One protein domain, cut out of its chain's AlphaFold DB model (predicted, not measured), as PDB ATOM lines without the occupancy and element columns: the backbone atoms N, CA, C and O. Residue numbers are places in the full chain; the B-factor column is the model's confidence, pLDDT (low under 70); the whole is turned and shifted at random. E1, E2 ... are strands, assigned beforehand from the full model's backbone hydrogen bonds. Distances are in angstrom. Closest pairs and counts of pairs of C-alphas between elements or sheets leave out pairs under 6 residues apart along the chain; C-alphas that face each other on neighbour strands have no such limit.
ATOM      1  N   ALA A  21      46.886  30.944 -12.363       80.06
ATOM      2  CA  ALA A  21      47.708  31.109 -13.564       80.06
ATOM      3  C   ALA A  21      46.962  31.793 -14.733       80.06
ATOM      4  O   ALA A  21      47.595  32.254 -15.680       80.06
ATOM      5  N   TYR A  22      45.626  31.856 -14.678       82.19
ATOM      6  CA  TYR A  22      44.778  32.492 -15.693       82.19
ATOM      7  C   TYR A  22      44.228  33.855 -15.239       82.19
ATOM      8  O   TYR A  22      43.210  34.329 -15.752       82.19
ATOM      9  N   SER A  23      44.849  34.480 -14.241       86.62
ATOM     10  CA  SER A  23      44.541  35.846 -13.820       86.62
ATOM     11  C   SER A  23      45.807  36.578 -13.371       86.62
ATOM     12  O   SER A  23      46.767  35.966 -12.915       86.62
ATOM     13  N   ASP A  24      45.818  37.903 -13.507       85.25
ATOM     14  CA  ASP A  24      46.853  38.758 -12.925       85.25
ATOM     15  C   ASP A  24      46.280  39.386 -11.654       85.25
ATOM     16  O   ASP A  24      45.447  40.290 -11.709       85.25
ATOM     17  N   ASN A  25      46.656  38.843 -10.495       85.44
ATOM     18  CA  ASN A  25      46.158  39.291  -9.191       85.44
ATOM     19  C   ASN A  25      44.614  39.307  -9.091       85.44
ATOM     20  O   ASN A  25      44.019  40.206  -8.498       85.44
ATOM     21  N   GLY A  26      43.951  38.310  -9.691       84.25
ATOM     22  CA  GLY A  26      42.488  38.200  -9.723       84.25
ATOM     23  C   GLY A  26      41.805  39.010 -10.831       84.25
ATOM     24  O   GLY A  26      40.607  38.830 -11.051       84.25
ATOM     25  N   ALA A  27      42.541  39.846 -11.571       88.25
ATOM     26  CA  ALA A  27      42.046  40.470 -12.791       88.25
ATOM     27  C   ALA A  27      42.151  39.498 -13.983       88.25
ATOM     28  O   ALA A  27      43.111  38.727 -14.066       88.25
ATOM     29  N   PRO A  28      41.194  39.508 -14.927       90.50
ATOM     30  CA  PRO A  28      41.299  38.687 -16.126       90.50
ATOM     31  C   PRO A  28      42.532  39.043 -16.957       90.50
ATOM     32  O   PRO A  28      42.789  40.219 -17.213       90.50
ATOM     33  N   ILE A  29      43.241  38.025 -17.443       90.00
ATOM     34  CA  ILE A  29      44.224  38.202 -18.513       90.00
ATOM     35  C   ILE A  29      43.453  38.144 -19.831       90.00
ATOM     36  O   ILE A  29      42.904  37.100 -20.183       90.00
ATOM     37  N   GLU A  30      43.384  39.263 -20.550       91.94
ATOM     38  CA  GLU A  30      42.719  39.289 -21.850       91.94
ATOM     39  C   GLU A  30      43.530  38.487 -22.870       91.94
ATOM     40  O   GLU A  30      44.687  38.791 -23.164       91.94
ATOM     41  N   ALA A  31      42.906  37.451 -23.424       92.69
ATOM     42  CA  ALA A  31      43.510  36.604 -24.433       92.69
ATOM     43  C   ALA A  31      42.628  36.566 -25.679       92.69
ATOM     44  O   ALA A  31      41.415  36.370 -25.597       92.69
ATOM     45  N   MET A  32      43.241  36.731 -26.850       94.56
ATOM     46  CA  MET A  32      42.525  36.767 -28.121       94.56
ATOM     47  C   MET A  32      43.348  36.133 -29.239       94.56
ATOM     48  O   MET A  32      44.546  36.374 -29.360       94.56
ATOM     49  N   TRP A  33      42.674  35.366 -30.090       94.88
ATOM     50  CA  TRP A  33      43.201  34.904 -31.369       94.88
ATOM     51  C   TRP A  33      42.349  35.457 -32.495       94.88
ATOM     52  O   TRP A  33      41.122  35.370 -32.457       94.88
ATOM     53  N   LEU A  34      43.014  35.988 -33.514       95.56
ATOM     54  CA  LEU A  34      42.388  36.498 -34.723       95.56
ATOM     55  C   LEU A  34      42.952  35.756 -35.927       95.56
ATOM     56  O   LEU A  34      44.162  35.547 -36.037       95.56
ATOM     57  N   THR A  35      42.089  35.410 -36.876       96.00
ATOM     58  CA  THR A  35      42.562  35.081 -38.223       96.00
ATOM     59  C   THR A  35      43.094  36.346 -38.902       96.00
ATOM     60  O   THR A  35      42.741  37.458 -38.504       96.00
ATOM     61  N   PRO A  36      43.862  36.236 -39.998       95.56
ATOM     62  CA  PRO A  36      43.981  37.343 -40.938       95.56
ATOM     63  C   PRO A  36      42.596  37.794 -41.425       95.56
ATOM     64  O   PRO A  36      41.609  37.056 -41.313       95.56
ATOM     65  N   ILE A  37      42.518  38.995 -41.992       95.88
ATOM     66  CA  ILE A  37      41.332  39.404 -42.747       95.88
ATOM     67  C   ILE A  37      41.310  38.584 -44.038       95.88
ATOM     68  O   ILE A  37      42.258  38.615 -44.820       95.88
ATOM     69  N   LEU A  38      40.233  37.832 -44.246       96.12
ATOM     70  CA  LEU A  38      40.071  36.915 -45.368       96.12
ATOM     71  C   LEU A  38      39.055  37.462 -46.367       96.12
ATOM     72  O   LEU A  38      38.018  38.009 -45.994       96.12
ATOM     73  N   ASP A  39      39.315  37.235 -47.650       95.25
ATOM     74  CA  ASP A  39      38.423  37.573 -48.762       95.25
ATOM     75  C   ASP A  39      38.064  36.342 -49.615       95.25
ATOM     76  O   ASP A  39      37.546  36.469 -50.727       95.25
ATOM     77  N   GLY A  40      38.389  35.140 -49.133       91.75
ATOM     78  CA  GLY A  40      38.194  33.884 -49.851       91.75
ATOM     79  C   GLY A  40      38.882  33.797 -51.221       91.75
ATOM     80  O   GLY A  40      38.468  32.975 -52.034       91.75
ATOM     81  N   GLY A  41      39.876  34.643 -51.508       94.75
ATOM     82  CA  GLY A  41      40.590  34.701 -52.784       94.75
ATOM     83  C   GLY A  41      39.938  35.588 -53.850       94.75
ATOM     84  O   GLY A  41      40.380  35.582 -54.997       94.75
ATOM     85  N   ASN A  42      38.874  36.328 -53.524       95.00
ATOM     86  CA  ASN A  42      38.284  37.301 -54.445       95.00
ATOM     87  C   ASN A  42      37.591  38.441 -53.690       95.00
ATOM     88  O   ASN A  42      36.400  38.358 -53.383       95.00
ATOM     89  N   PHE A  43      38.307  39.535 -53.439       94.38
ATOM     90  CA  PHE A  43      37.786  40.728 -52.760       94.38
ATOM     91  C   PHE A  43      36.595  41.413 -53.460       94.38
ATOM     92  O   PHE A  43      35.866  42.161 -52.814       94.38
ATOM     93  N   MET A  44      36.333  41.127 -54.739       95.25
ATOM     94  CA  MET A  44      35.211  41.694 -55.502       95.25
ATOM     95  C   MET A  44      33.940  40.840 -55.456       95.25
ATOM     96  O   MET A  44      32.941  41.199 -56.078       95.25
ATOM     97  N   ARG A  45      33.939  39.709 -54.745       96.50
ATOM     98  CA  ARG A  45      32.792  38.797 -54.676       96.50
ATOM     99  C   ARG A  45      32.242  38.709 -53.261       96.50
ATOM    100  O   ARG A  45      32.999  38.608 -52.305       96.50
ATOM    101  N   GLU A  46      30.925  38.728 -53.114       96.12
ATOM    102  CA  GLU A  46      30.262  38.527 -51.828       96.12
ATOM    103  C   GLU A  46      30.448  37.090 -51.322       96.12
ATOM    104  O   GLU A  46      30.528  36.149 -52.111       96.12
ATOM    105  N   LYS A  47      30.450  36.903 -50.002       96.69
ATOM    106  CA  LYS A  47      30.519  35.607 -49.326       96.69
ATOM    107  C   LYS A  47      29.363  35.427 -48.370       96.69
ATOM    108  O   LYS A  47      28.796  36.377 -47.822       96.69
ATOM    109  N   THR A  48      29.023  34.166 -48.171       96.62
ATOM    110  CA  THR A  48      28.109  33.730 -47.128       96.62
ATOM    111  C   THR A  48      28.823  32.739 -46.226       96.62
ATOM    112  O   THR A  48      29.046  31.602 -46.626       96.62
ATOM    113  N   ILE A  49      29.152  33.169 -45.010       96.00
ATOM    114  CA  ILE A  49      29.715  32.321 -43.960       96.00
ATOM    115  C   ILE A  49      28.602  31.424 -43.422       96.00
ATOM    116  O   ILE A  49      27.538  31.897 -43.003       96.00
ATOM    117  N   SER A  50      28.837  30.120 -43.470       94.31
ATOM    118  CA  SER A  50      27.921  29.082 -43.016       94.31
ATOM    119  C   SER A  50      27.977  28.929 -41.500       94.31
ATOM    120  O   SER A  50      29.034  29.073 -40.901       94.31
ATOM    121  N   LYS A  51      26.845  28.574 -40.878       91.31
ATOM    122  CA  LYS A  51      26.825  28.144 -39.465       91.31
ATOM    123  C   LYS A  51      27.560  26.810 -39.299       91.31
ATOM    124  O   LYS A  51      28.375  26.620 -38.410       91.31
ATOM    125  N   LYS A  52      27.239  25.865 -40.189       91.25
ATOM    126  CA  LYS A  52      27.856  24.537 -40.240       91.25
ATOM    127  C   LYS A  52      29.265  24.655 -40.816       91.25
ATOM    128  O   LYS A  52      29.458  25.406 -41.769       91.25
ATOM    129  N   GLY A  53      30.205  23.902 -40.251       91.94
ATOM    130  CA  GLY A  53      31.608  23.937 -40.673       91.94
ATOM    131  C   GLY A  53      32.341  25.226 -40.294       91.94
ATOM    132  O   GLY A  53      33.432  25.457 -40.796       91.94
ATOM    133  N   THR A  54      31.753  26.064 -39.436       95.88
ATOM    134  CA  THR A  54      32.400  27.264 -38.900       95.88
ATOM    135  C   THR A  54      32.419  27.181 -37.384       95.88
ATOM    136  O   THR A  54      31.377  26.982 -36.758       95.88
ATOM    137  N   GLY A  55      33.587  27.333 -36.779       95.62
ATOM    138  CA  GLY A  55      33.760  27.155 -35.345       95.62
ATOM    139  C   GLY A  55      35.215  26.955 -34.964       95.62
ATOM    140  O   GLY A  55      36.112  27.121 -35.790       95.62
ATOM    141  N   VAL A  56      35.436  26.593 -33.707       96.31
ATOM    142  CA  VAL A  56      36.774  26.330 -33.177       96.31
ATOM    143  C   VAL A  56      36.875  24.949 -32.567       96.31
ATOM    144  O   VAL A  56      35.914  24.445 -31.989       96.31
ATOM    145  N   LEU A  57      38.053  24.352 -32.692       95.25
ATOM    146  CA  LEU A  57      38.469  23.234 -31.865       95.25
ATOM    147  C   LEU A  57      39.159  23.827 -30.639       95.25
ATOM    148  O   LEU A  57      40.246  24.394 -30.756       95.25
ATOM    149  N   ALA A  58      38.504  23.740 -29.490       93.38
ATOM    150  CA  ALA A  58      38.986  24.334 -28.254       93.38
ATOM    151  C   ALA A  58      39.407  23.246 -27.261       93.38
ATOM    152  O   ALA A  58      38.816  22.165 -27.222       93.38
ATOM    153  N   LYS A  59      40.465  23.524 -26.498       91.00
ATOM    154  CA  LYS A  59      41.004  22.619 -25.479       91.00
ATOM    155  C   LYS A  59      40.343  22.930 -24.129       91.00
ATOM    156  O   LYS A  59      40.505  24.062 -23.668       91.00
ATOM    157  N   PRO A  60      39.635  21.971 -23.510       88.81
ATOM    158  CA  PRO A  60      39.098  22.133 -22.165       88.81
ATOM    159  C   PRO A  60      40.194  22.267 -21.101       88.81
ATOM    160  O   PRO A  60      41.258  21.657 -21.201       88.81
ATOM    161  N   TYR A  61      39.889  23.027 -20.055       87.12
ATOM    162  CA  TYR A  61      40.631  23.090 -18.795       87.12
ATOM    163  C   TYR A  61      39.663  22.885 -17.626       87.12
ATOM    164  O   TYR A  61      38.451  22.799 -17.829       87.12
ATOM    165  N   THR A  62      40.176  22.843 -16.392       85.38
ATOM    166  CA  THR A  62      39.344  22.730 -15.183       85.38
ATOM    167  C   THR A  62      38.209  23.760 -15.170       85.38
ATOM    168  O   THR A  62      37.046  23.396 -15.007       85.38
ATOM    169  N   ARG A  63      38.514  25.020 -15.502       87.25
ATOM    170  CA  ARG A  63      37.515  26.004 -15.942       87.25
ATOM    171  C   ARG A  63      37.997  26.650 -17.225       87.25
ATOM    172  O   ARG A  63      39.119  27.152 -17.257       87.25
ATOM    173  N   SER A  64      37.175  26.663 -18.267       88.94
ATOM    174  CA  SER A  64      37.499  27.404 -19.486       88.94
ATOM    175  C   SER A  64      36.275  27.927 -20.213       88.94
ATOM    176  O   SER A  64      35.199  27.323 -20.209       88.94
ATOM    177  N   SER A  65      36.453  29.064 -20.873       92.12
ATOM    178  CA  SER A  65      35.428  29.668 -21.713       92.12
ATOM    179  C   SER A  65      36.036  30.416 -22.886       92.12
ATOM    180  O   SER A  65      37.254  30.576 -23.007       92.12
ATOM    181  N   GLY A  66      35.170  30.864 -23.779       94.38
ATOM    182  CA  GLY A  66      35.549  31.799 -24.816       94.38
ATOM    183  C   GLY A  66      34.341  32.341 -25.554       94.38
ATOM    184  O   GLY A  66      33.233  31.797 -25.497       94.38
ATOM    185  N   GLU A  67      34.584  33.416 -26.283       96.06
ATOM    186  CA  GLU A  67      33.627  34.058 -27.162       96.06
ATOM    187  C   GLU A  67      34.133  33.992 -28.599       96.06
ATOM    188  O   GLU A  67      35.176  34.552 -28.924       96.06
ATOM    189  N   ILE A  68      33.371  33.337 -29.471       95.94
ATOM    190  CA  ILE A  68      33.570  33.365 -30.919       95.94
ATOM    191  C   ILE A  68      32.852  34.592 -31.479       95.94
ATOM    192  O   ILE A  68      31.631  34.724 -31.324       95.94
ATOM    193  N   PHE A  69      33.572  35.430 -32.216       95.88
ATOM    194  CA  PHE A  69      33.031  36.616 -32.874       95.88
ATOM    195  C   PHE A  69      33.550  36.763 -34.307       95.88
ATOM    196  O   PHE A  69      34.503  36.105 -34.728       95.88
ATOM    197  N   PHE A  70      32.875  37.615 -35.078       96.25
ATOM    198  CA  PHE A  70      33.260  37.939 -36.450       96.25
ATOM    199  C   PHE A  70      33.313  39.444 -36.664       96.25
ATOM    200  O   PHE A  70      32.373  40.149 -36.303       96.25
ATOM    201  N   SER A  71      34.355  39.904 -37.344       95.50
ATOM    202  CA  SER A  71      34.467  41.266 -37.868       95.50
ATOM    203  C   SER A  71      34.354  41.235 -39.388       95.50
ATOM    204  O   SER A  71      34.821  40.298 -40.036       95.50
ATOM    205  N   THR A  72      33.682  42.227 -39.970       95.50
ATOM    206  CA  THR A  72      33.423  42.314 -41.420       95.50
ATOM    207  C   THR A  72      33.571  43.754 -41.887       95.50
ATOM    208  O   THR A  72      33.554  44.668 -41.066       95.50
ATOM    209  N   GLU A  73      33.597  44.002 -43.197       92.94
ATOM    210  CA  GLU A  73      33.650  45.376 -43.720       92.94
ATOM    211  C   GLU A  73      32.407  46.222 -43.376       92.94
ATOM    212  O   GLU A  73      32.402  47.434 -43.567       92.94
ATOM    213  N   LYS A  74      31.330  45.584 -42.904       89.50
ATOM    214  CA  LYS A  74      30.044  46.227 -42.595       89.50
ATOM    215  C   LYS A  74      29.819  46.471 -41.110       89.50
ATOM    216  O   LYS A  74      28.938  47.248 -40.761       89.50
ATOM    217  N   SER A  75      30.532  45.750 -40.254       87.88
ATOM    218  CA  SER A  75      30.352  45.799 -38.809       87.88
ATOM    219  C   SER A  75      31.650  45.416 -38.134       87.88
ATOM    220  O   SER A  75      32.205  44.349 -38.424       87.88
ATOM    221  N   ALA A  76      32.057  46.244 -37.179       79.06
ATOM    222  CA  ALA A  76      32.997  45.823 -36.158       79.06
ATOM    223  C   ALA A  76      32.358  44.708 -35.314       79.06
ATOM    224  O   ALA A  76      31.142  44.712 -35.105       79.06
ATOM    225  N   GLU A  77      33.183  43.731 -34.941       79.25
ATOM    226  CA  GLU A  77      32.969  42.670 -33.951       79.25
ATOM    227  C   GLU A  77      31.517  42.360 -33.582       79.25
ATOM    228  O   GLU A  77      30.891  42.975 -32.724       79.25
ATOM    229  N   THR A  78      30.976  41.323 -34.203       83.75
ATOM    230  CA  THR A  78      29.677  40.779 -33.844       83.75
ATOM    231  C   THR A  78      29.856  39.446 -33.138       83.75
ATOM    232  O   THR A  78      30.235  38.452 -33.770       83.75
ATOM    233  N   SER A  79      29.525  39.420 -31.845       83.81
ATOM    234  CA  SER A  79      29.468  38.188 -31.059       83.81
ATOM    235  C   SER A  79      28.602  37.144 -31.752       83.81
ATOM    236  O   SER A  79      27.481  37.426 -32.204       83.81
ATOM    237  N   SER A  80      29.135  35.932 -31.864       86.81
ATOM    238  CA  SER A  80      28.415  34.806 -32.435       86.81
ATOM    239  C   SER A  80      28.085  33.735 -31.408       86.81
ATOM    240  O   SER A  80      27.011  33.141 -31.516       86.81
ATOM    241  N   ARG A  81      28.989  33.419 -30.476       89.88
ATOM    242  CA  ARG A  81      28.754  32.396 -29.447       89.88
ATOM    243  C   ARG A  81      29.697  32.551 -28.270       89.88
ATOM    244  O   ARG A  81      30.903  32.501 -28.464       89.88
ATOM    245  N   ASN A  82      29.128  32.552 -27.072       92.69
ATOM    246  CA  ASN A  82      29.853  32.230 -25.848       92.69
ATOM    247  C   ASN A  82      29.812  30.717 -25.607       92.69
ATOM    248  O   ASN A  82      28.786  30.071 -25.854       92.69
ATOM    249  N   TYR A  83      30.912  30.141 -25.142       90.56
ATOM    250  CA  TYR A  83      30.987  28.739 -24.746       90.56
ATOM    251  C   TYR A  83      31.738  28.587 -23.426       90.56
ATOM    252  O   TYR A  83      32.609  29.388 -23.105       90.56
ATOM    253  N   LYS A  84      31.394  27.538 -22.679       90.00
ATOM    254  CA  LYS A  84      32.120  27.072 -21.497       90.00
ATOM    255  C   LYS A  84      32.450  25.597 -21.689       90.00
ATOM    256  O   LYS A  84      31.654  24.866 -22.277       90.00
ATOM    257  N   MET A  85      33.613  25.185 -21.217       85.31
ATOM    258  CA  MET A  85      34.099  23.811 -21.237       85.31
ATOM    259  C   MET A  85      34.884  23.601 -19.949       85.31
ATOM    260  O   MET A  85      35.900  24.248 -19.736       85.31
ATOM    261  N   ASN A  86      34.380  22.749 -19.067       84.62
ATOM    262  CA  ASN A  86      34.991  22.512 -17.766       84.62
ATOM    263  C   ASN A  86      35.291  21.024 -17.652       84.62
ATOM    264  O   ASN A  86      34.437  20.202 -17.986       84.62
ATOM    265  N   VAL A  87      36.492  20.705 -17.186       80.25
ATOM    266  CA  VAL A  87      36.893  19.346 -16.824       80.25
ATOM    267  C   VAL A  87      36.750  19.205 -15.321       80.25
ATOM    268  O   VAL A  87      37.228  20.049 -14.561       80.25
ATOM    269  N   PHE A  88      36.096  18.136 -14.889       79.50
ATOM    270  CA  PHE A  88      35.900  17.864 -13.477       79.50
ATOM    271  C   PHE A  88      37.239  17.702 -12.736       79.50
ATOM    272  O   PHE A  88      38.105  16.938 -13.163       79.50
ATOM    273  N   ASN A  89      37.397  18.392 -11.603       77.81
ATOM    274  CA  ASN A  89      38.565  18.278 -10.731       77.81
ATOM    275  C   ASN A  89      38.142  18.387  -9.258       77.81
ATOM    276  O   ASN A  89      37.518  19.365  -8.856       77.81
ATOM    277  N   PHE A  90      38.521  17.408  -8.434       77.38
ATOM    278  CA  PHE A  90      38.197  17.394  -7.002       77.38
ATOM    279  C   PHE A  90      38.841  18.539  -6.206       77.38
ATOM    280  O   PHE A  90      38.327  18.898  -5.150       77.38
ATOM    281  N   ASN A  91      39.932  19.124  -6.706       76.44
ATOM    282  CA  ASN A  91      40.601  20.255  -6.060       76.44
ATOM    283  C   ASN A  91      39.941  21.608  -6.378       76.44
ATOM    284  O   ASN A  91      40.323  22.617  -5.792       76.44
ATOM    285  N   ASP A  92      38.977  21.645  -7.305       72.31
ATOM    286  CA  ASP A  92      38.324  22.870  -7.763       72.31
ATOM    287  C   ASP A  92      36.824  22.637  -8.019       72.31
ATOM    288  O   ASP A  92      36.389  22.372  -9.142       72.31
ATOM    289  N   ILE A  93      36.024  22.704  -6.949       74.94
ATOM    290  CA  ILE A  93      34.577  22.460  -6.992       74.94
ATOM    291  C   ILE A  93      33.825  23.794  -7.020       74.94
ATOM    292  O   ILE A  93      33.844  24.556  -6.055       74.94
ATOM    293  N   ASP A  94      33.109  24.037  -8.116       71.00
ATOM    294  CA  ASP A  94      32.164  25.142  -8.276       71.00
ATOM    295  C   ASP A  94      30.762  24.584  -8.551       71.00
ATOM    296  O   ASP A  94      30.510  23.991  -9.605       71.00
ATOM    297  N   PHE A  95      29.839  24.765  -7.604       75.50
ATOM    298  CA  PHE A  95      28.473  24.247  -7.708       75.50
ATOM    299  C   PHE A  95      27.616  24.982  -8.749       75.50
ATOM    300  O   PHE A  95      26.640  24.407  -9.227       75.50
ATOM    301  N   GLU A  96      27.977  26.201  -9.167       75.56
ATOM    302  CA  GLU A  96      27.273  26.902 -10.254       75.56
ATOM    303  C   GLU A  96      27.613  26.327 -11.636       75.56
ATOM    304  O   GLU A  96      26.882  26.525 -12.610       75.56
ATOM    305  N   ARG A  97      28.749  25.631 -11.744       67.62
ATOM    306  CA  ARG A  97      29.343  25.179 -13.013       67.62
ATOM    307  C   ARG A  97      29.714  23.699 -13.013       67.62
ATOM    308  O   ARG A  97      30.526  23.260 -13.832       67.62
ATOM    309  N   PHE A  98      29.115  22.957 -12.094       71.88
ATOM    310  CA  PHE A  98      29.423  21.568 -11.832       71.88
ATOM    311  C   PHE A  98      29.123  20.681 -13.049       71.88
ATOM    312  O   PHE A  98      28.028  20.707 -13.611       71.88
ATOM    313  N   THR A  99      30.109  19.881 -13.445       70.00
ATOM    314  CA  THR A  99      29.996  18.876 -14.504       70.00
ATOM    315  C   THR A  99      30.751  17.623 -14.081       70.00
ATOM    316  O   THR A  99      31.800  17.723 -13.449       70.00
ATOM    317  N   PHE A 100      30.235  16.449 -14.439       74.62
ATOM    318  CA  PHE A 100      30.903  15.158 -14.239       74.62
ATOM    319  C   PHE A 100      31.696  14.731 -15.482       74.62
ATOM    320  O   PHE A 100      31.812  13.543 -15.755       74.62
ATOM    321  N   GLU A 101      32.190  15.682 -16.273       76.25
ATOM    322  CA  GLU A 101      32.960  15.409 -17.488       76.25
ATOM    323  C   GLU A 101      34.459  15.321 -17.147       76.25
ATOM    324  O   GLU A 101      35.087  16.362 -16.935       76.25
ATOM    325  N   PRO A 102      35.062  14.116 -17.058       73.75
ATOM    326  CA  PRO A 102      36.501  13.972 -16.849       73.75
ATOM    327  C   PRO A 102      37.294  14.153 -18.149       73.75
ATOM    328  O   PRO A 102      38.521  14.170 -18.120       73.75
ATOM    329  N   ASN A 103      36.614  14.220 -19.297       79.69
ATOM    330  CA  ASN A 103      37.259  14.244 -20.594       79.69
ATOM    331  C   ASN A 103      37.860  15.621 -20.905       79.69
ATOM    332  O   ASN A 103      37.140  16.595 -21.133       79.69
ATOM    333  N   ASP A 104      39.184  15.675 -20.997       83.75
ATOM    334  CA  ASP A 104      39.958  16.848 -21.404       83.75
ATOM    335  C   ASP A 104      40.276  16.871 -22.911       83.75
ATOM    336  O   ASP A 104      41.002  17.751 -23.390       83.75
ATOM    337  N   ASN A 105      39.708  15.939 -23.688       88.81
ATOM    338  CA  ASN A 105      39.884  15.925 -25.133       88.81
ATOM    339  C   ASN A 105      39.344  17.216 -25.772       88.81
ATOM    340  O   ASN A 105      38.305  17.739 -25.355       88.81
ATOM    341  N   PRO A 106      39.986  17.710 -26.846       91.69
ATOM    342  CA  PRO A 106      39.520  18.892 -27.559       91.69
ATOM    343  C   PRO A 106      38.069  18.778 -28.041       91.69
ATOM    344  O   PRO A 106      37.672  17.776 -28.634       91.69
ATOM    345  N   GLN A 107      37.288  19.841 -27.845       91.56
ATOM    346  CA  GLN A 107      35.867  19.890 -28.190       91.56
ATOM    347  C   GLN A 107      35.578  20.932 -29.273       91.56
ATOM    348  O   GLN A 107      36.140  22.031 -29.283       91.56
ATOM    349  N   ILE A 108      34.651  20.605 -30.176       93.56
ATOM    350  CA  ILE A 108      34.235  21.501 -31.261       93.56
ATOM    351  C   ILE A 108      33.161  22.472 -30.763       93.56
ATOM    352  O   ILE A 108      32.076  22.068 -30.344       93.56
ATOM    353  N   GLN A 109      33.418  23.769 -30.913       93.94
ATOM    354  CA  GLN A 109      32.473  24.844 -30.631       93.94
ATOM    355  C   GLN A 109      32.025  25.503 -31.937       93.94
ATOM    356  O   GLN A 109      32.745  26.282 -32.560       93.94
ATOM    357  N   ILE A 110      30.810  25.167 -32.370       92.06
ATOM    358  CA  ILE A 110      30.213  25.647 -33.626       92.06
ATOM    359  C   ILE A 110      29.709  27.086 -33.476       92.06
ATOM    360  O   ILE A 110      29.005  27.397 -32.515       92.06
ATOM    361  N   SER A 111      29.973  27.930 -34.472       90.88
ATOM    362  CA  SER A 111      29.394  29.268 -34.604       90.88
ATOM    363  C   SER A 111      27.930  29.200 -35.091       90.88
ATOM    364  O   SER A 111      27.658  28.769 -36.214       90.88
ATOM    365  N   PRO A 112      26.935  29.633 -34.297       84.88
ATOM    366  CA  PRO A 112      25.523  29.489 -34.636       84.88
ATOM    367  C   PRO A 112      25.009  30.593 -35.571       84.88
ATOM    368  O   PRO A 112      23.840  30.546 -35.980       84.88
ATOM    369  N   LYS A 113      25.825  31.598 -35.925       89.75
ATOM    370  CA  LYS A 113      25.393  32.751 -36.725       89.75
ATOM    371  C   LYS A 113      25.822  32.612 -38.183       89.75
ATOM    372  O   LYS A 113      26.976  32.362 -38.500       89.75
ATOM    373  N   LYS A 114      24.856  32.790 -39.090       93.69
ATOM    374  CA  LYS A 114      25.110  32.858 -40.535       93.69
ATOM    375  C   LYS A 114      25.364  34.314 -40.897       93.69
ATOM    376  O   LYS A 114      24.503  35.144 -40.609       93.69
ATOM    377  N   ILE A 115      26.467  34.610 -41.573       94.38
ATOM    378  CA  ILE A 115      26.807  35.971 -42.013       94.38
ATOM    379  C   ILE A 115      26.782  35.986 -43.537       94.38
ATOM    380  O   ILE A 115      27.348  35.105 -44.177       94.38
ATOM    381  N   ARG A 116      26.052  36.926 -44.141       94.38
ATOM    382  CA  ARG A 116      25.793  36.940 -45.588       94.38
ATOM    383  C   ARG A 116      26.247  38.242 -46.216       94.38
ATOM    384  O   ARG A 116      26.205  39.289 -45.576       94.38
ATOM    385  N   LYS A 117      26.534  38.165 -47.515       94.19
ATOM    386  CA  LYS A 117      26.867  39.307 -48.366       94.19
ATOM    387  C   LYS A 117      28.077  40.085 -47.844       94.19
ATOM    388  O   LYS A 117      28.035  41.304 -47.863       94.19
ATOM    389  N   VAL A 118      29.101  39.415 -47.328       95.38
ATOM    390  CA  VAL A 118      30.326  40.084 -46.844       95.38
ATOM    391  C   VAL A 118      31.429  39.972 -47.883       95.38
ATOM    392  O   VAL A 118      31.498  38.960 -48.576       95.38
ATOM    393  N   LEU A 119      32.264  40.989 -48.033       96.44
ATOM    394  CA  LEU A 119      33.419  40.948 -48.936       96.44
ATOM    395  C   LEU A 119      34.659  40.451 -48.205       96.44
ATOM    396  O   LEU A 119      35.396  39.625 -48.752       96.44
ATOM    397  N   GLN A 120      34.839  40.913 -46.972       96.12
ATOM    398  CA  GLN A 120      35.951  40.567 -46.107       96.12
ATOM    399  C   GLN A 120      35.419  40.132 -44.746       96.12
ATOM    400  O   GLN A 120      34.422  40.649 -44.238       96.12
ATOM    401  N   PHE A 121      36.074  39.150 -44.147       96.00
ATOM    402  CA  PHE A 121      35.710  38.676 -42.824       96.00
ATOM    403  C   PHE A 121      36.940  38.240 -42.044       96.00
ATOM    404  O   PHE A 121      37.908  37.726 -42.600       96.00
ATOM    405  N   GLN A 122      36.868  38.420 -40.738       97.12
ATOM    406  CA  GLN A 122      37.847  37.953 -39.776       97.12
ATOM    407  C   GLN A 122      37.090  37.219 -38.678       97.12
ATOM    408  O   GLN A 122      36.052  37.697 -38.213       97.12
ATOM    409  N   MET A 123      37.581  36.049 -38.290       96.62
ATOM    410  CA  MET A 123      37.071  35.340 -37.125       96.62
ATOM    411  C   MET A 123      37.998  35.614 -35.954       96.62
ATOM    412  O   MET A 123      39.220  35.551 -36.101       96.62
ATOM    413  N   GLY A 124      37.403  35.881 -34.801       96.19
ATOM    414  CA  GLY A 124      38.115  36.010 -33.548       96.19
ATOM    415  C   GLY A 124      37.572  35.060 -32.496       96.19
ATOM    416  O   GLY A 124      36.389  34.703 -32.508       96.19
ATOM    417  N   VAL A 125      38.449  34.655 -31.585       96.38
ATOM    418  CA  VAL A 125      38.054  34.074 -30.304       96.38
ATOM    419  C   VAL A 125      38.742  34.843 -29.198       96.38
ATOM    420  O   VAL A 125      39.944  35.078 -29.294       96.38
ATOM    421  N   ARG A 126      38.001  35.209 -28.154       95.38
ATOM    422  CA  ARG A 126      38.562  35.871 -26.974       95.38
ATOM    423  C   ARG A 126      38.116  35.236 -25.667       95.38
ATOM    424  O   ARG A 126      37.060  34.607 -25.613       95.38
ATOM    425  N   ASN A 127      38.906  35.449 -24.628       94.94
ATOM    426  CA  ASN A 127      38.554  35.220 -23.239       94.94
ATOM    427  C   ASN A 127      39.003  36.440 -22.423       94.94
ATOM    428  O   ASN A 127      40.127  36.915 -22.575       94.94
ATOM    429  N   ASN A 128      38.101  36.958 -21.596       93.44
ATOM    430  CA  ASN A 128      38.338  38.072 -20.681       93.44
ATOM    431  C   ASN A 128      37.775  37.768 -19.282       93.44
ATOM    432  O   ASN A 128      37.318  38.672 -18.580       93.44
ATOM    433  N   VAL A 129      37.768  36.493 -18.884       91.88
ATOM    434  CA  VAL A 129      37.225  36.039 -17.601       91.88
ATOM    435  C   VAL A 129      38.364  35.578 -16.699       91.88
ATOM    436  O   VAL A 129      39.196  34.767 -17.093       91.88
ATOM    437  N   ALA A 130      38.409  36.108 -15.477       90.44
ATOM    438  CA  ALA A 130      39.454  35.769 -14.521       90.44
ATOM    439  C   ALA A 130      39.392  34.289 -14.139       90.44
ATOM    440  O   ALA A 130      38.307  33.748 -13.917       90.44
ATOM    441  N   ASN A 131      40.565  33.671 -13.982       88.38
ATOM    442  CA  ASN A 131      40.701  32.284 -13.535       88.38
ATOM    443  C   ASN A 131      40.031  31.278 -14.484       88.38
ATOM    444  O   ASN A 131      39.526  30.249 -14.040       88.38
ATOM    445  N   GLU A 132      40.000  31.567 -15.787       88.75
ATOM    446  CA  GLU A 132      39.495  30.647 -16.802       88.75
ATOM    447  C   GLU A 132      40.542  30.419 -17.891       88.75
ATOM    448  O   GLU A 132      41.047  31.351 -18.510       88.75
ATOM    449  N   GLY A 133      40.857  29.150 -18.141       86.94
ATOM    450  CA  GLY A 133      41.784  28.758 -19.188       86.94
ATOM    451  C   GLY A 133      41.253  29.104 -20.577       86.94
ATOM    452  O   GLY A 133      40.050  29.035 -20.850       86.94
ATOM    453  N   PHE A 134      42.174  29.426 -21.482       89.19
ATOM    454  CA  PHE A 134      41.872  29.749 -22.869       89.19
ATOM    455  C   PHE A 134      42.716  28.892 -23.813       89.19
ATOM    456  O   PHE A 134      43.937  29.015 -23.873       89.19
ATOM    457  N   GLY A 135      42.067  27.984 -24.545       89.44
ATOM    458  CA  GLY A 135      42.742  27.049 -25.446       89.44
ATOM    459  C   GLY A 135      42.053  26.967 -26.796       89.44
ATOM    460  O   GLY A 135      40.956  26.423 -26.896       89.44
ATOM    461  N   VAL A 136      42.724  27.454 -27.840       93.38
ATOM    462  CA  VAL A 136      42.284  27.346 -29.236       93.38
ATOM    463  C   VAL A 136      43.315  26.516 -29.991       93.38
ATOM    464  O   VAL A 136      44.467  26.917 -30.108       93.38
ATOM    465  N   LEU A 137      42.911  25.348 -30.489       94.25
ATOM    466  CA  LEU A 137      43.786  24.462 -31.266       94.25
ATOM    467  C   LEU A 137      43.632  24.677 -32.768       94.25
ATOM    468  O   LEU A 137      44.586  24.535 -33.525       94.25
ATOM    469  N   SER A 138      42.416  24.982 -33.215       95.00
ATOM    470  CA  SER A 138      42.136  25.238 -34.622       95.00
ATOM    471  C   SER A 138      40.901  26.114 -34.777       95.00
ATOM    472  O   SER A 138      39.970  26.055 -33.971       95.00
ATOM    473  N   MET A 139      40.888  26.910 -35.841       95.94
ATOM    474  CA  MET A 139      39.762  27.738 -36.250       95.94
ATOM    475  C   MET A 139      39.369  27.340 -37.667       95.94
ATOM    476  O   MET A 139      40.223  27.214 -38.543       95.94
ATOM    477  N   MET A 140      38.075  27.160 -37.901       96.19
ATOM    478  CA  MET A 140      37.546  26.813 -39.213       96.19
ATOM    479  C   MET A 140      36.445  27.789 -39.602       96.19
ATOM    480  O   MET A 140      35.548  28.081 -38.811       96.19
ATOM    481  N   ILE A 141      36.504  28.269 -40.844       96.38
ATOM    482  CA  ILE A 141      35.480  29.129 -41.434       96.38
ATOM    483  C   ILE A 141      35.033  28.499 -42.747       96.38
ATOM    484  O   ILE A 141      35.786  28.458 -43.717       96.38
ATOM    485  N   SER A 142      33.787  28.040 -42.793       96.62
ATOM    486  CA  SER A 142      33.160  27.579 -44.027       96.62
ATOM    487  C   SER A 142      32.347  28.710 -44.644       96.62
ATOM    488  O   SER A 142      31.496  29.316 -43.987       96.62
ATOM    489  N   PHE A 143      32.570  28.991 -45.925       96.56
ATOM    490  CA  PHE A 143      31.828  30.010 -46.658       96.56
ATOM    491  C   PHE A 143      31.568  29.592 -48.105       96.56
ATOM    492  O   PHE A 143      32.261  28.749 -48.668       96.56
TER     493      PHE A 143
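AT A GLANCE: This is residues 21 to 143 of the 154 residues of an uncharacterized protein of Firmicutes bacterium (UniProt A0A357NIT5). The model is an elongated sandwich of two antiparallel sheets: a twisted sheet of four strands, E1 E8 E4 E5, packs face to face on a smaller sheet of three, E6 E3 E9. The short strand pair E2 and E7 extends the sandwich at one end, and residues 86 to 106 loop out past the other end. The 123 printed residues hold no named helix and nine named strands, E1 to E9 in that order along the chain; the class is all strand, though under half of the residues, 53, are in named elements. The whole is only just compact, close to loose, with a radius of gyration of the C-alphas of 16.1 A and spans of 54 by 29 by 21 A.

IN THESE COORDINATES: Residues 23 to 24 pair briefly with residues 27 to 28, antiparallel, before E1, residues 31 to 34, which begins at C-alpha 31 (43.510, 36.604, -24.433). E2 is residues 45 to 49 and E3 residues 55 to 58. E4, residues 64 to 72, is 26.8 A long; E5, residues 75 to 85, is the longest strand with 11 residues and 28.4 A, beginning at C-alpha 75 (30.352, 45.799, -38.809). E6 is residues 107 to 110 and E7 residues 115 to 118. E8, residues 121 to 127, is 20.1 A long. E9, residues 136 to 140, ends at C-alpha 140 (37.546, 26.813, -39.213).

HOW THE PARTS SIT: In the larger sheet E1 and E5 are edge strands. E1 and E8 are antiparallel at 166 degrees, with N 33 and O 125 at 2.9 A. E8 and E4 are antiparallel at 156 degrees, with N 69 and O 124 at 2.9 A. E4 and E5 form a hairpin, with N 68 and O 81 at 2.8 A. In the second sheet E3 is the inner strand: N 56 and O 109, in E6, are 2.9 A apart, and N 57 and O 138, in E9, 2.9 A. The two sheets form a sandwich, face to face, the parts that face each other 9.5 A centre to centre, with the strands of the one at 30 degrees to those of the other; the closest C-alphas of E3 and E4, those of Gly 55 and Ile 68, are 7.6 A apart. E2 and E7 are antiparallel, with N 49 and O 115 at 2.8 A. E1 with E8, E2 with E7, E3 with E6 and E4 with E5 form a jelly roll, one long hairpin wound over both sheets.

THE WHOLE: The two C-alphas farthest apart, those of Met 44 and Phe 90, are 54.3 A apart. The printed part has no cut. The link E5 to E6, 21 residues, is long. The mean pLDDT of the printed part is 89.6, and residue 97 is under 70.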